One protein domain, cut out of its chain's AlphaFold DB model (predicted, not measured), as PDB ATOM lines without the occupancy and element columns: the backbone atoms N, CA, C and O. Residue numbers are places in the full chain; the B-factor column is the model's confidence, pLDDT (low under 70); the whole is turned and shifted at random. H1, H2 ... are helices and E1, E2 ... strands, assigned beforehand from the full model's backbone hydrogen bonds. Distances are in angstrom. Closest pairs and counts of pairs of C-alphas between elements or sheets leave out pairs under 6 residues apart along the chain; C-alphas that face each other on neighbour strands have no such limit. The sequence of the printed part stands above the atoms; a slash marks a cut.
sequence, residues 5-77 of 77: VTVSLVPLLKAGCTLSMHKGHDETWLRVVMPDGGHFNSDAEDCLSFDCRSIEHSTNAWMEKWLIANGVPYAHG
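Overview. This is residues 5 to 77 of the 77 residues of an uncharacterized protein of Pseudomonas lactis (UniProt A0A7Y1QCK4). Two small three-stranded sheets stand next to each other: a longer meander, E2 E3 E4, each strand the antiparallel neighbour of the one before, and a short-stranded sheet with H2 over one face. H1 links the two sheets along the chain, between E1 and E2. The 73 printed residues hold two named helices and six strands in the order E1 H1 E2 E3 E4 E5 H2 E6, mixed in class; the sheets, E5 E1 E6 and E2 E3 E4, are antiparallel. The whole is compact, with a radius of gyration of the C-alphas of 11.9 A and spans of 34 by 26 by 22 A.

Along the chain. E1, residues 5 to 7, begins at C-alpha 5 (150.697, 193.464, 107.127). H1 is residues 9 to 14. E2, residues 18 to 23, is 16.6 A long, E3, residues 28 to 33, 16.4 A, and E4, residues 39 to 43, 13.7 A. E5 is residues 49 to 51. H2, residues 61 to 69, is 12.8 A long. E6, residues 74 to 76, ends at C-alpha 76 (152.681, 196.399, 103.810).

Arrangement. E1 has N 6 and O 75 of E6 at 2.9 A, and N 5 and O 50 of E5 at 2.9 A, within hydrogen-bond range. E5, H2 and E6 form a split strand-helix-strand unit, two strands running the same way with E1 between them, and a right-handed crossover. H2 is on this sheet, over E1; its closest C-alphas to E1 are Glu 64 and Val 5, 7.6 A. E2 and E3 form a hairpin, with N 20 and O 31 at 2.9 A; E3 and E4 form another, with N 30 and O 42 at 2.8 A. H1 only grazes their sheet, with residues 9 to 13. The closest C-alphas of E4 and E5 are Ser 42 and Ser 49, 7.2 A. Every O i to N i+4 pair of H1 and H2 is within hydrogen-bond range.

Size, cuts and confidence. The C-alphas of His 25 and Ala 69, the two farthest apart, are 35.7 A apart. The printed part has no cut and no long link. Mean pLDDT of the printed part is 81.0; residues 47, 51 to 59 and 77 are under 70.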
ATOM      1  N   VAL A   5     150.218 192.484 106.153       80.56
ATOM      2  CA  VAL A   5     150.697 193.464 107.127       80.56
ATOM      3  C   VAL A   5     151.684 192.773 108.049       80.56
ATOM      4  O   VAL A   5     151.400 191.697 108.563       80.56
ATOM      5  N   THR A   6     152.827 193.413 108.277       85.44
ATOM      6  CA  THR A   6     153.843 192.945 109.222       85.44
ATOM      7  C   THR A   6     154.093 194.021 110.269       85.44
ATOM      8  O   THR A   6     154.258 195.201 109.940       85.44
ATOM      9  N   VAL A   7     154.130 193.622 111.542       83.38
ATOM     10  CA  VAL A   7     154.271 194.541 112.679       83.38
ATOM     11  C   VAL A   7     155.467 194.151 113.532       83.38
ATOM     12  O   VAL A   7     155.628 193.003 113.927       83.38
ATOM     13  N   SER A   8     156.300 195.129 113.883       84.94
ATOM     14  CA  SER A   8     157.403 194.899 114.820       84.94
ATOM     15  C   SER A   8     156.908 194.792 116.267       84.94
ATOM     16  O   SER A   8     156.022 195.532 116.698       84.94
ATOM     17  N   LEU A   9     157.557 193.940 117.065       85.69
ATOM     18  CA  LEU A   9     157.193 193.713 118.471       85.69
ATOM     19  C   LEU A   9     157.377 194.955 119.356       85.69
ATOM     20  O   LEU A   9     156.566 195.226 120.238       85.69
ATOM     21  N   VAL A  10     158.437 195.733 119.120       87.69
ATOM     22  CA  VAL A  10     158.774 196.910 119.942       87.69
ATOM     23  C   VAL A  10     157.676 197.987 119.895       87.69
ATOM     24  O   VAL A  10     157.268 198.447 120.962       87.69
ATOM     25  N   PRO A  11     157.161 198.396 118.718       88.56
ATOM     26  CA  PRO A  11     155.987 199.260 118.628       88.56
ATOM     27  C   PRO A  11     154.762 198.763 119.400       88.56
ATOM     28  O   PRO A  11     154.119 199.563 120.072       88.56
ATOM     29  N   LEU A  12     154.466 197.461 119.355       87.88
ATOM     30  CA  LEU A  12     153.326 196.883 120.074       87.88
ATOM     31  C   LEU A  12     153.500 196.988 121.589       87.88
ATOM     32  O   LEU A  12     152.584 197.418 122.283       87.88
ATOM     33  N   LEU A  13     154.694 196.676 122.100       89.00
ATOM     34  CA  LEU A  13     155.009 196.850 123.520       89.00
ATOM     35  C   LEU A  13     154.875 198.316 123.955       89.00
ATOM     36  O   LEU A  13     154.313 198.601 125.009       89.00
ATOM     37  N   LYS A  14     155.343 199.262 123.129       91.44
ATOM     38  CA  LYS A  14     155.197 200.705 123.396       91.44
ATOM     39  C   LYS A  14     153.739 201.170 123.377       91.44
ATOM     40  O   LYS A  14     153.405 202.101 124.100       91.44
ATOM     41  N   ALA A  15     152.891 200.519 122.584       89.62
ATOM     42  CA  ALA A  15     151.451 200.760 122.543       89.62
ATOM     43  C   ALA A  15     150.688 200.106 123.713       89.62
ATOM     44  O   ALA A  15     149.466 200.195 123.776       89.62
ATOM     45  N   GLY A  16     151.394 199.448 124.641       91.31
ATOM     46  CA  GLY A  16     150.802 198.803 125.812       91.31
ATOM     47  C   GLY A  16     150.303 197.380 125.560       91.31
ATOM     48  O   GLY A  16     149.637 196.815 126.427       91.31
ATOM     49  N   CYS A  17     150.609 196.779 124.406       90.88
ATOM     50  CA  CYS A  17     150.260 195.388 124.152       90.88
ATOM     51  C   CYS A  17     151.096 194.444 125.026       90.88
ATOM     52  O   CYS A  17     152.295 194.643 125.223       90.88
ATOM     53  N   THR A  18     150.473 193.363 125.482       92.81
ATOM     54  CA  THR A  18     151.161 192.251 126.146       92.81
ATOM     55  C   THR A  18     151.475 191.163 125.124       92.81
ATOM     56  O   THR A  18     150.601 190.753 124.363       92.81
ATOM     57  N   LEU A  19     152.722 190.694 125.108       88.69
ATOM     58  CA  LEU A  19     153.190 189.626 124.226       88.69
ATOM     59  C   LEU A  19     153.470 188.369 125.051       88.69
ATOM     60  O   LEU A  19     154.265 188.418 125.988       88.69
ATOM     61  N   SER A  20     152.864 187.248 124.671       89.44
ATOM     62  CA  SER A  20     153.060 185.951 125.323       89.44
ATOM     63  C   SER A  20     153.372 184.892 124.279       89.44
ATOM     64  O   SER A  20     152.586 184.666 123.361       89.44
ATOM     65  N   MET A  21     154.515 184.227 124.417       87.69
ATOM     66  CA  MET A  21     154.881 183.111 123.550       87.69
ATOM     67  C   MET A  21     154.294 181.813 124.102       87.69
ATOM     68  O   MET A  21     154.423 181.518 125.291       87.69
ATOM     69  N   HIS A  22     153.667 181.036 123.232       86.06
ATOM     70  CA  HIS A  22     153.076 179.750 123.555       86.06
ATOM     71  C   HIS A  22     153.706 178.682 122.672       86.06
ATOM     72  O   HIS A  22     153.769 178.819 121.453       86.06
ATOM     73  N   LYS A  23     154.179 177.613 123.307       86.56
ATOM     74  CA  LYS A  23     154.764 176.469 122.620       86.56
ATOM     75  C   LYS A  23     153.758 175.323 122.617       86.56
ATOM     76  O   LYS A  23     153.424 174.799 123.680       86.56
ATOM     77  N   GLY A  24     153.274 174.970 121.434       82.50
ATOM     78  CA  GLY A  24     152.539 173.741 121.175       82.50
ATOM     79  C   GLY A  24     153.472 172.548 120.987       82.50
ATOM     80  O   GLY A  24     154.687 172.640 121.165       82.50
ATOM     81  N   HIS A  25     152.882 171.406 120.640       78.50
ATOM     82  CA  HIS A  25     153.628 170.173 120.394       78.50
ATOM     83  C   HIS A  25     154.502 170.275 119.129       78.50
ATOM     84  O   HIS A  25     155.666 169.887 119.171       78.50
ATOM     85  N   ASP A  26     153.969 170.882 118.062       81.44
ATOM     86  CA  ASP A  26     154.623 170.982 116.747       81.44
ATOM     87  C   ASP A  26     154.810 172.429 116.248       81.44
ATOM     88  O   ASP A  26     155.489 172.649 115.251       81.44
ATOM     89  N   GLU A  27     154.251 173.427 116.939       79.62
ATOM     90  CA  GLU A  27     154.290 174.836 116.518       79.62
ATOM     91  C   GLU A  27     154.489 175.781 117.710       79.62
ATOM     92  O   GLU A  27     154.129 175.469 118.848       79.62
ATOM     93  N   THR A  28     155.078 176.952 117.460       83.88
ATOM     94  CA  THR A  28     155.204 178.028 118.452       83.88
ATOM     95  C   THR A  28     154.448 179.240 117.940       83.88
ATOM     96  O   THR A  28     154.751 179.743 116.866       83.88
ATOM     97  N   TRP A  29     153.494 179.745 118.718       85.62
ATOM     98  CA  TRP A  29     152.742 180.944 118.360       85.62
ATOM     99  C   TRP A  29     152.961 182.067 119.366       85.62
ATOM    100  O   TRP A  29     153.185 181.861 120.563       85.62
ATOM    101  N   LEU A  30     152.873 183.291 118.867       86.06
ATOM    102  CA  LEU A  30     152.911 184.512 119.645       86.06
ATOM    103  C   LEU A  30     151.489 185.046 119.812       86.06
ATOM    104  O   LEU A  30     150.821 185.394 118.838       86.06
ATOM    105  N   ARG A  31     151.040 185.147 121.062       88.25
ATOM    106  CA  ARG A  31     149.799 185.826 121.426       88.25
ATOM    107  C   ARG A  31     150.094 187.284 121.741       88.25
ATOM    108  O   ARG A  31     150.876 187.583 122.642       88.25
ATOM    109  N   VAL A  32     149.427 188.183 121.035       88.75
ATOM    110  CA  VAL A  32     149.420 189.625 121.288       88.75
ATOM    111  C   VAL A  32     148.080 189.973 121.916       88.75
ATOM    112  O   VAL A  32     147.038 189.695 121.329       88.75
ATOM    113  N   VAL A  33     148.089 190.574 123.100       91.12
ATOM    114  CA  VAL A  33     146.892 191.087 123.777       91.12
ATOM    115  C   VAL A  33     146.960 192.608 123.774       91.12
ATOM    116  O   VAL A  33     147.920 193.185 124.285       91.12
ATOM    117  N   MET A  34     145.966 193.251 123.173       91.00
ATOM    118  CA  MET A  34     145.820 194.700 123.131       91.00
ATOM    119  C   MET A  34     145.292 195.235 124.478       91.00
ATOM    120  O   MET A  34     144.618 194.507 125.212       91.00
ATOM    121  N   PRO A  35     145.540 196.516 124.811       89.12
ATOM    122  CA  PRO A  35     145.035 197.149 126.034       89.12
ATOM    123  C   PRO A  35     143.507 197.143 126.182       89.12
ATOM    124  O   PRO A  35     142.998 197.174 127.298       89.12
ATOM    125  N   ASP A  36     142.773 197.106 125.069       88.25
ATOM    126  CA  ASP A  36     141.306 197.045 125.040       88.25
ATOM    127  C   ASP A  36     140.748 195.622 125.255       88.25
ATOM    128  O   ASP A  36     139.534 195.419 125.235       88.25
ATOM    129  N   GLY A  37     141.624 194.638 125.486       85.25
ATOM    130  CA  GLY A  37     141.273 193.232 125.683       85.25
ATOM    131  C   GLY A  37     141.158 192.424 124.389       85.25
ATOM    132  O   GLY A  37     140.995 191.200 124.453       85.25
ATOM    133  N   GLY A  38     141.284 193.065 123.221       87.06
ATOM    134  CA  GLY A  38     141.456 192.371 121.950       87.06
ATOM    135  C   GLY A  38     142.700 191.485 121.983       87.06
ATOM    136  O   GLY A  38     143.664 191.762 122.695       87.06
ATOM    137  N   HIS A  39     142.696 190.383 121.236       86.94
ATOM    138  CA  HIS A  39     143.905 189.583 121.090       86.94
ATOM    139  C   HIS A  39     144.019 188.965 119.707       86.94
ATOM    140  O   HIS A  39     143.028 188.695 119.034       86.94
ATOM    141  N   PHE A  40     145.261 188.717 119.320       84.69
ATOM    142  CA  PHE A  40     145.641 188.142 118.045       84.69
ATOM    143  C   PHE A  40     146.739 187.100 118.271       84.69
ATOM    144  O   PHE A  40     147.621 187.303 119.103       84.69
ATOM    145  N   ASN A  41     146.673 185.982 117.552       84.06
ATOM    146  CA  ASN A  41     147.716 184.962 117.564       84.06
ATOM    147  C   ASN A  41     148.370 184.925 116.186       84.06
ATOM    148  O   ASN A  41     147.669 184.875 115.178       84.06
ATOM    149  N   SER A  42     149.693 184.907 116.166       80.88
ATOM    150  CA  SER A  42     150.488 184.688 114.961       80.88
ATOM    151  C   SER A  42     151.419 183.518 115.173       80.88
ATOM    152  O   SER A  42     151.831 183.272 116.307       80.88
ATOM    153  N   ASP A  43     151.853 182.897 114.088       80.19
ATOM    154  CA  ASP A  43     153.076 182.108 114.121       80.19
ATOM    155  C   ASP A  43     154.243 182.975 114.643       80.19
ATOM    156  O   ASP A  43     154.338 184.171 114.324       80.19
ATOM    157  N   ALA A  44     155.074 182.399 115.514       71.56
ATOM    158  CA  ALA A  44     156.248 183.062 116.064       71.56
ATOM    159  C   ALA A  44     157.375 183.214 115.029       71.56
ATOM    160  O   ALA A  44     158.175 184.143 115.155       71.56
ATOM    161  N   GLU A  45     157.429 182.350 114.011       71.94
ATOM    162  CA  GLU A  45     158.427 182.413 112.938       71.94
ATOM    163  C   GLU A  45     158.139 183.560 111.954       71.94
ATOM    164  O   GLU A  45     159.067 184.197 111.452       71.94
ATOM    165  N   ASP A  46     156.864 183.928 111.781       70.44
ATOM    166  CA  ASP A  46     156.421 184.924 110.794       70.44
ATOM    167  C   ASP A  46     156.425 186.378 111.299       70.44
ATOM    168  O   ASP A  46     155.929 187.275 110.618       70.44
ATOM    169  N   CYS A  47     156.983 186.662 112.483       66.50
ATOM    170  CA  CYS A  47     157.143 188.033 112.998       66.50
ATOM    171  C   CYS A  47     155.844 188.874 112.974       66.50
ATOM    172  O   CYS A  47     155.872 190.059 112.637       66.50
ATOM    173  N   LEU A  48     154.704 188.276 113.341       73.75
ATOM    174  CA  LEU A  48     153.382 188.918 113.264       73.75
ATOM    175  C   LEU A  48     153.009 189.367 111.845       73.75
ATOM    176  O   LEU A  48     152.468 190.461 111.661       73.75
ATOM    177  N   SER A  49     153.301 188.540 110.846       73.31
ATOM    178  CA  SER A  49     152.802 188.756 109.498       73.31
ATOM    179  C   SER A  49     151.408 188.157 109.344       73.31
ATOM    180  O   SER A  49     151.198 186.966 109.559       73.31
ATOM    181  N   PHE A  50     150.428 188.986 108.995       71.94
ATOM    182  CA  PHE A  50     149.051 188.540 108.830       71.94
ATOM    183  C   PHE A  50     148.334 189.256 107.697       71.94
ATOM    184  O   PHE A  50     148.678 190.353 107.261       71.94
ATOM    185  N   ASP A  51     147.312 188.581 107.188       67.12
ATOM    186  CA  ASP A  51     146.575 189.015 106.017       67.12
ATOM    187  C   ASP A  51     145.445 189.989 106.390       67.12
ATOM    188  O   ASP A  51     144.530 189.641 107.139       67.12
ATOM    189  N   CYS A  52     145.471 191.192 105.814       60.00
ATOM    190  CA  CYS A  52     144.444 192.229 105.940       60.00
ATOM    191  C   CYS A  52     143.765 192.514 104.583       60.00
ATOM    192  O   CYS A  52     143.512 193.660 104.227       60.00
ATOM    193  N   ARG A  53     143.448 191.458 103.811       56.41
ATOM    194  CA  ARG A  53     142.790 191.474 102.482       56.41
ATOM    195  C   ARG A  53     141.677 192.513 102.304       56.41
ATOM    196  O   ARG A  53     141.547 193.081 101.223       56.41
ATOM    197  N   SER A  54     140.840 192.696 103.322       47.81
ATOM    198  CA  SER A  54     139.734 193.655 103.357       47.81
ATOM    199  C   SER A  54     139.196 193.734 104.784       47.81
ATOM    200  O   SER A  54     139.001 192.701 105.424       47.81
ATOM    201  N   ILE A  55     138.897 194.947 105.250       51.81
ATOM    202  CA  ILE A  55     138.169 195.224 106.501       51.81
ATOM    203  C   ILE A  55     136.872 194.418 106.640       51.81
ATOM    204  O   ILE A  55     136.456 194.134 107.761       51.81
ATOM    205  N   GLU A  56     136.261 194.031 105.523       49.41
ATOM    206  CA  GLU A  56     134.978 193.332 105.480       49.41
ATOM    207  C   GLU A  56     135.115 191.802 105.398       49.41
ATOM    208  O   GLU A  56     134.161 191.093 105.708       49.41
ATOM    209  N   HIS A  57     136.282 191.272 105.006       51.81
ATOM    210  CA  HIS A  57     136.442 189.839 104.701       51.81
ATOM    211  C   HIS A  57     137.660 189.159 105.335       51.81
ATOM    212  O   HIS A  57     137.752 187.933 105.286       51.81
ATOM    213  N   SER A  58     138.598 189.908 105.918       65.19
ATOM    214  CA  SER A  58     139.696 189.315 106.683       65.19
ATOM    215  C   SER A  58     139.358 189.291 108.171       65.19
ATOM    216  O   SER A  58     139.053 190.320 108.774       65.19
ATOM    217  N   THR A  59     139.516 188.111 108.775       69.50
ATOM    218  CA  THR A  59     139.440 187.882 110.225       69.50
ATOM    219  C   THR A  59     140.357 188.814 111.022       69.50
ATOM    220  O   THR A  59     140.080 189.075 112.188       69.50
ATOM    221  N   ASN A  60     141.407 189.362 110.397       74.38
ATOM    222  CA  ASN A  60     142.422 190.191 111.047       74.38
ATOM    223  C   ASN A  60     142.401 191.656 110.597       74.38
ATOM    224  O   ASN A  60     143.236 192.443 111.030       74.38
ATOM    225  N   ALA A  61     141.468 192.080 109.744       77.94
ATOM    226  CA  ALA A  61     141.477 193.463 109.270       77.94
ATOM    227  C   ALA A  61     141.045 194.493 110.332       77.94
ATOM    228  O   ALA A  61     141.329 195.684 110.200       77.94
ATOM    229  N   TRP A  62     140.422 194.047 111.429       82.81
ATOM    230  CA  TRP A  62     140.247 194.879 112.623       82.81
ATOM    231  C   TRP A  62     141.596 195.286 113.240       82.81
ATOM    232  O   TRP A  62     141.699 196.385 113.781       82.81
ATOM    233  N   MET A  63     142.634 194.453 113.110       82.94
ATOM    234  CA  MET A  63     143.960 194.728 113.663       82.94
ATOM    235  C   MET A  63     144.644 195.873 112.910       82.94
ATOM    236  O   MET A  63     145.204 196.759 113.544       82.94
ATOM    237  N   GLU A  64     144.530 195.939 111.578       84.06
ATOM    238  CA  GLU A  64     145.062 197.080 110.812       84.06
ATOM    239  C   GLU A  64     144.401 198.400 111.244       84.06
ATOM    240  O   GLU A  64     145.089 199.393 111.477       84.06
ATOM    241  N   LYS A  65     143.077 198.400 111.457       85.88
ATOM    242  CA  LYS A  65     142.377 199.573 112.008       85.88
ATOM    243  C   LYS A  65     142.906 199.961 113.386       85.88
ATOM    244  O   LYS A  65     143.081 201.148 113.654       85.88
ATOM    245  N   TRP A  66     143.144 198.976 114.250       88.94
ATOM    246  CA  TRP A  66     143.670 199.208 115.591       88.94
ATOM    247  C   TRP A  66     145.075 199.824 115.544       88.94
ATOM    248  O   TRP A  66     145.331 200.805 116.241       88.94
ATOM    249  N   LEU A  67     145.956 199.319 114.674       88.75
ATOM    250  CA  LEU A  67     147.306 199.859 114.473       88.75
ATOM    251  C   LEU A  67     147.262 201.326 114.027       88.75
ATOM    252  O   LEU A  67     147.958 202.158 114.608       88.75
ATOM    253  N   ILE A  68     146.403 201.657 113.054       89.56
ATOM    254  CA  ILE A  68     146.203 203.035 112.581       89.56
ATOM    255  C   ILE A  68     145.695 203.929 113.720       89.56
ATOM    256  O   ILE A  68     146.249 205.004 113.950       89.56
ATOM    257  N   ALA A  69     144.669 203.489 114.453       90.31
ATOM    258  CA  ALA A  69     144.057 204.268 115.529       90.31
ATOM    259  C   ALA A  69     145.019 204.546 116.698       90.31
ATOM    260  O   ALA A  69     144.917 205.590 117.339       90.31
ATOM    261  N   ASN A  70     145.964 203.638 116.951       89.38
ATOM    262  CA  ASN A  70     146.933 203.740 118.045       89.38
ATOM    263  C   ASN A  70     148.319 204.225 117.586       89.38
ATOM    264  O   ASN A  70     149.264 204.223 118.375       89.38
ATOM    265  N   GLY A  71     148.463 204.638 116.321       89.12
ATOM    266  CA  GLY A  71     149.725 205.151 115.780       89.12
ATOM    267  C   GLY A  71     150.865 204.128 115.798       89.12
ATOM    268  O   GLY A  71     152.032 204.505 115.916       89.12
ATOM    269  N   VAL A  72     150.544 202.835 115.709       89.19
ATOM    270  CA  VAL A  72     151.537 201.759 115.728       89.19
ATOM    271  C   VAL A  72     152.067 201.547 114.309       89.19
ATOM    272  O   VAL A  72     151.293 201.172 113.430       89.19
ATOM    273  N   PRO A  73     153.368 201.768 114.049       87.50
ATOM    274  CA  PRO A  73     153.945 201.564 112.727       87.50
ATOM    275  C   PRO A  73     153.893 200.094 112.300       87.50
ATOM    276  O   PRO A  73     154.212 199.188 113.074       87.50
ATOM    277  N   TYR A  74     153.548 199.885 111.033       87.12
ATOM    278  CA  TYR A  74     153.486 198.587 110.373       87.12
ATOM    279  C   TYR A  74     153.921 198.716 108.907       87.12
ATOM    280  O   TYR A  74     153.958 199.822 108.363       87.12
ATOM    281  N   ALA A  75     154.273 197.597 108.278       83.81
ATOM    282  CA  ALA A  75     154.663 197.540 106.872       83.81
ATOM    283  C   ALA A  75     153.633 196.755 106.052       83.81
ATOM    284  O   ALA A  75     153.095 195.756 106.534       83.81
ATOM    285  N   HIS A  76     153.386 197.196 104.816       80.81
ATOM    286  CA  HIS A  76     152.681 196.399 103.810       80.81
ATOM    287  C   HIS A  76     153.692 195.504 103.086       80.81
ATOM    288  O   HIS A  76     154.731 196.000 102.645       80.81
ATOM    289  N   GLY A  77     153.386 194.209 103.007       68.00
ATOM    290  CA  GLY A  77     154.087 193.224 102.176       68.00
ATOM    291  C   GLY A  77     153.535 193.156 100.760       68.00
ATOM    292  O   GLY A  77     152.350 193.522 100.565       68.00
TER     293      GLY A  77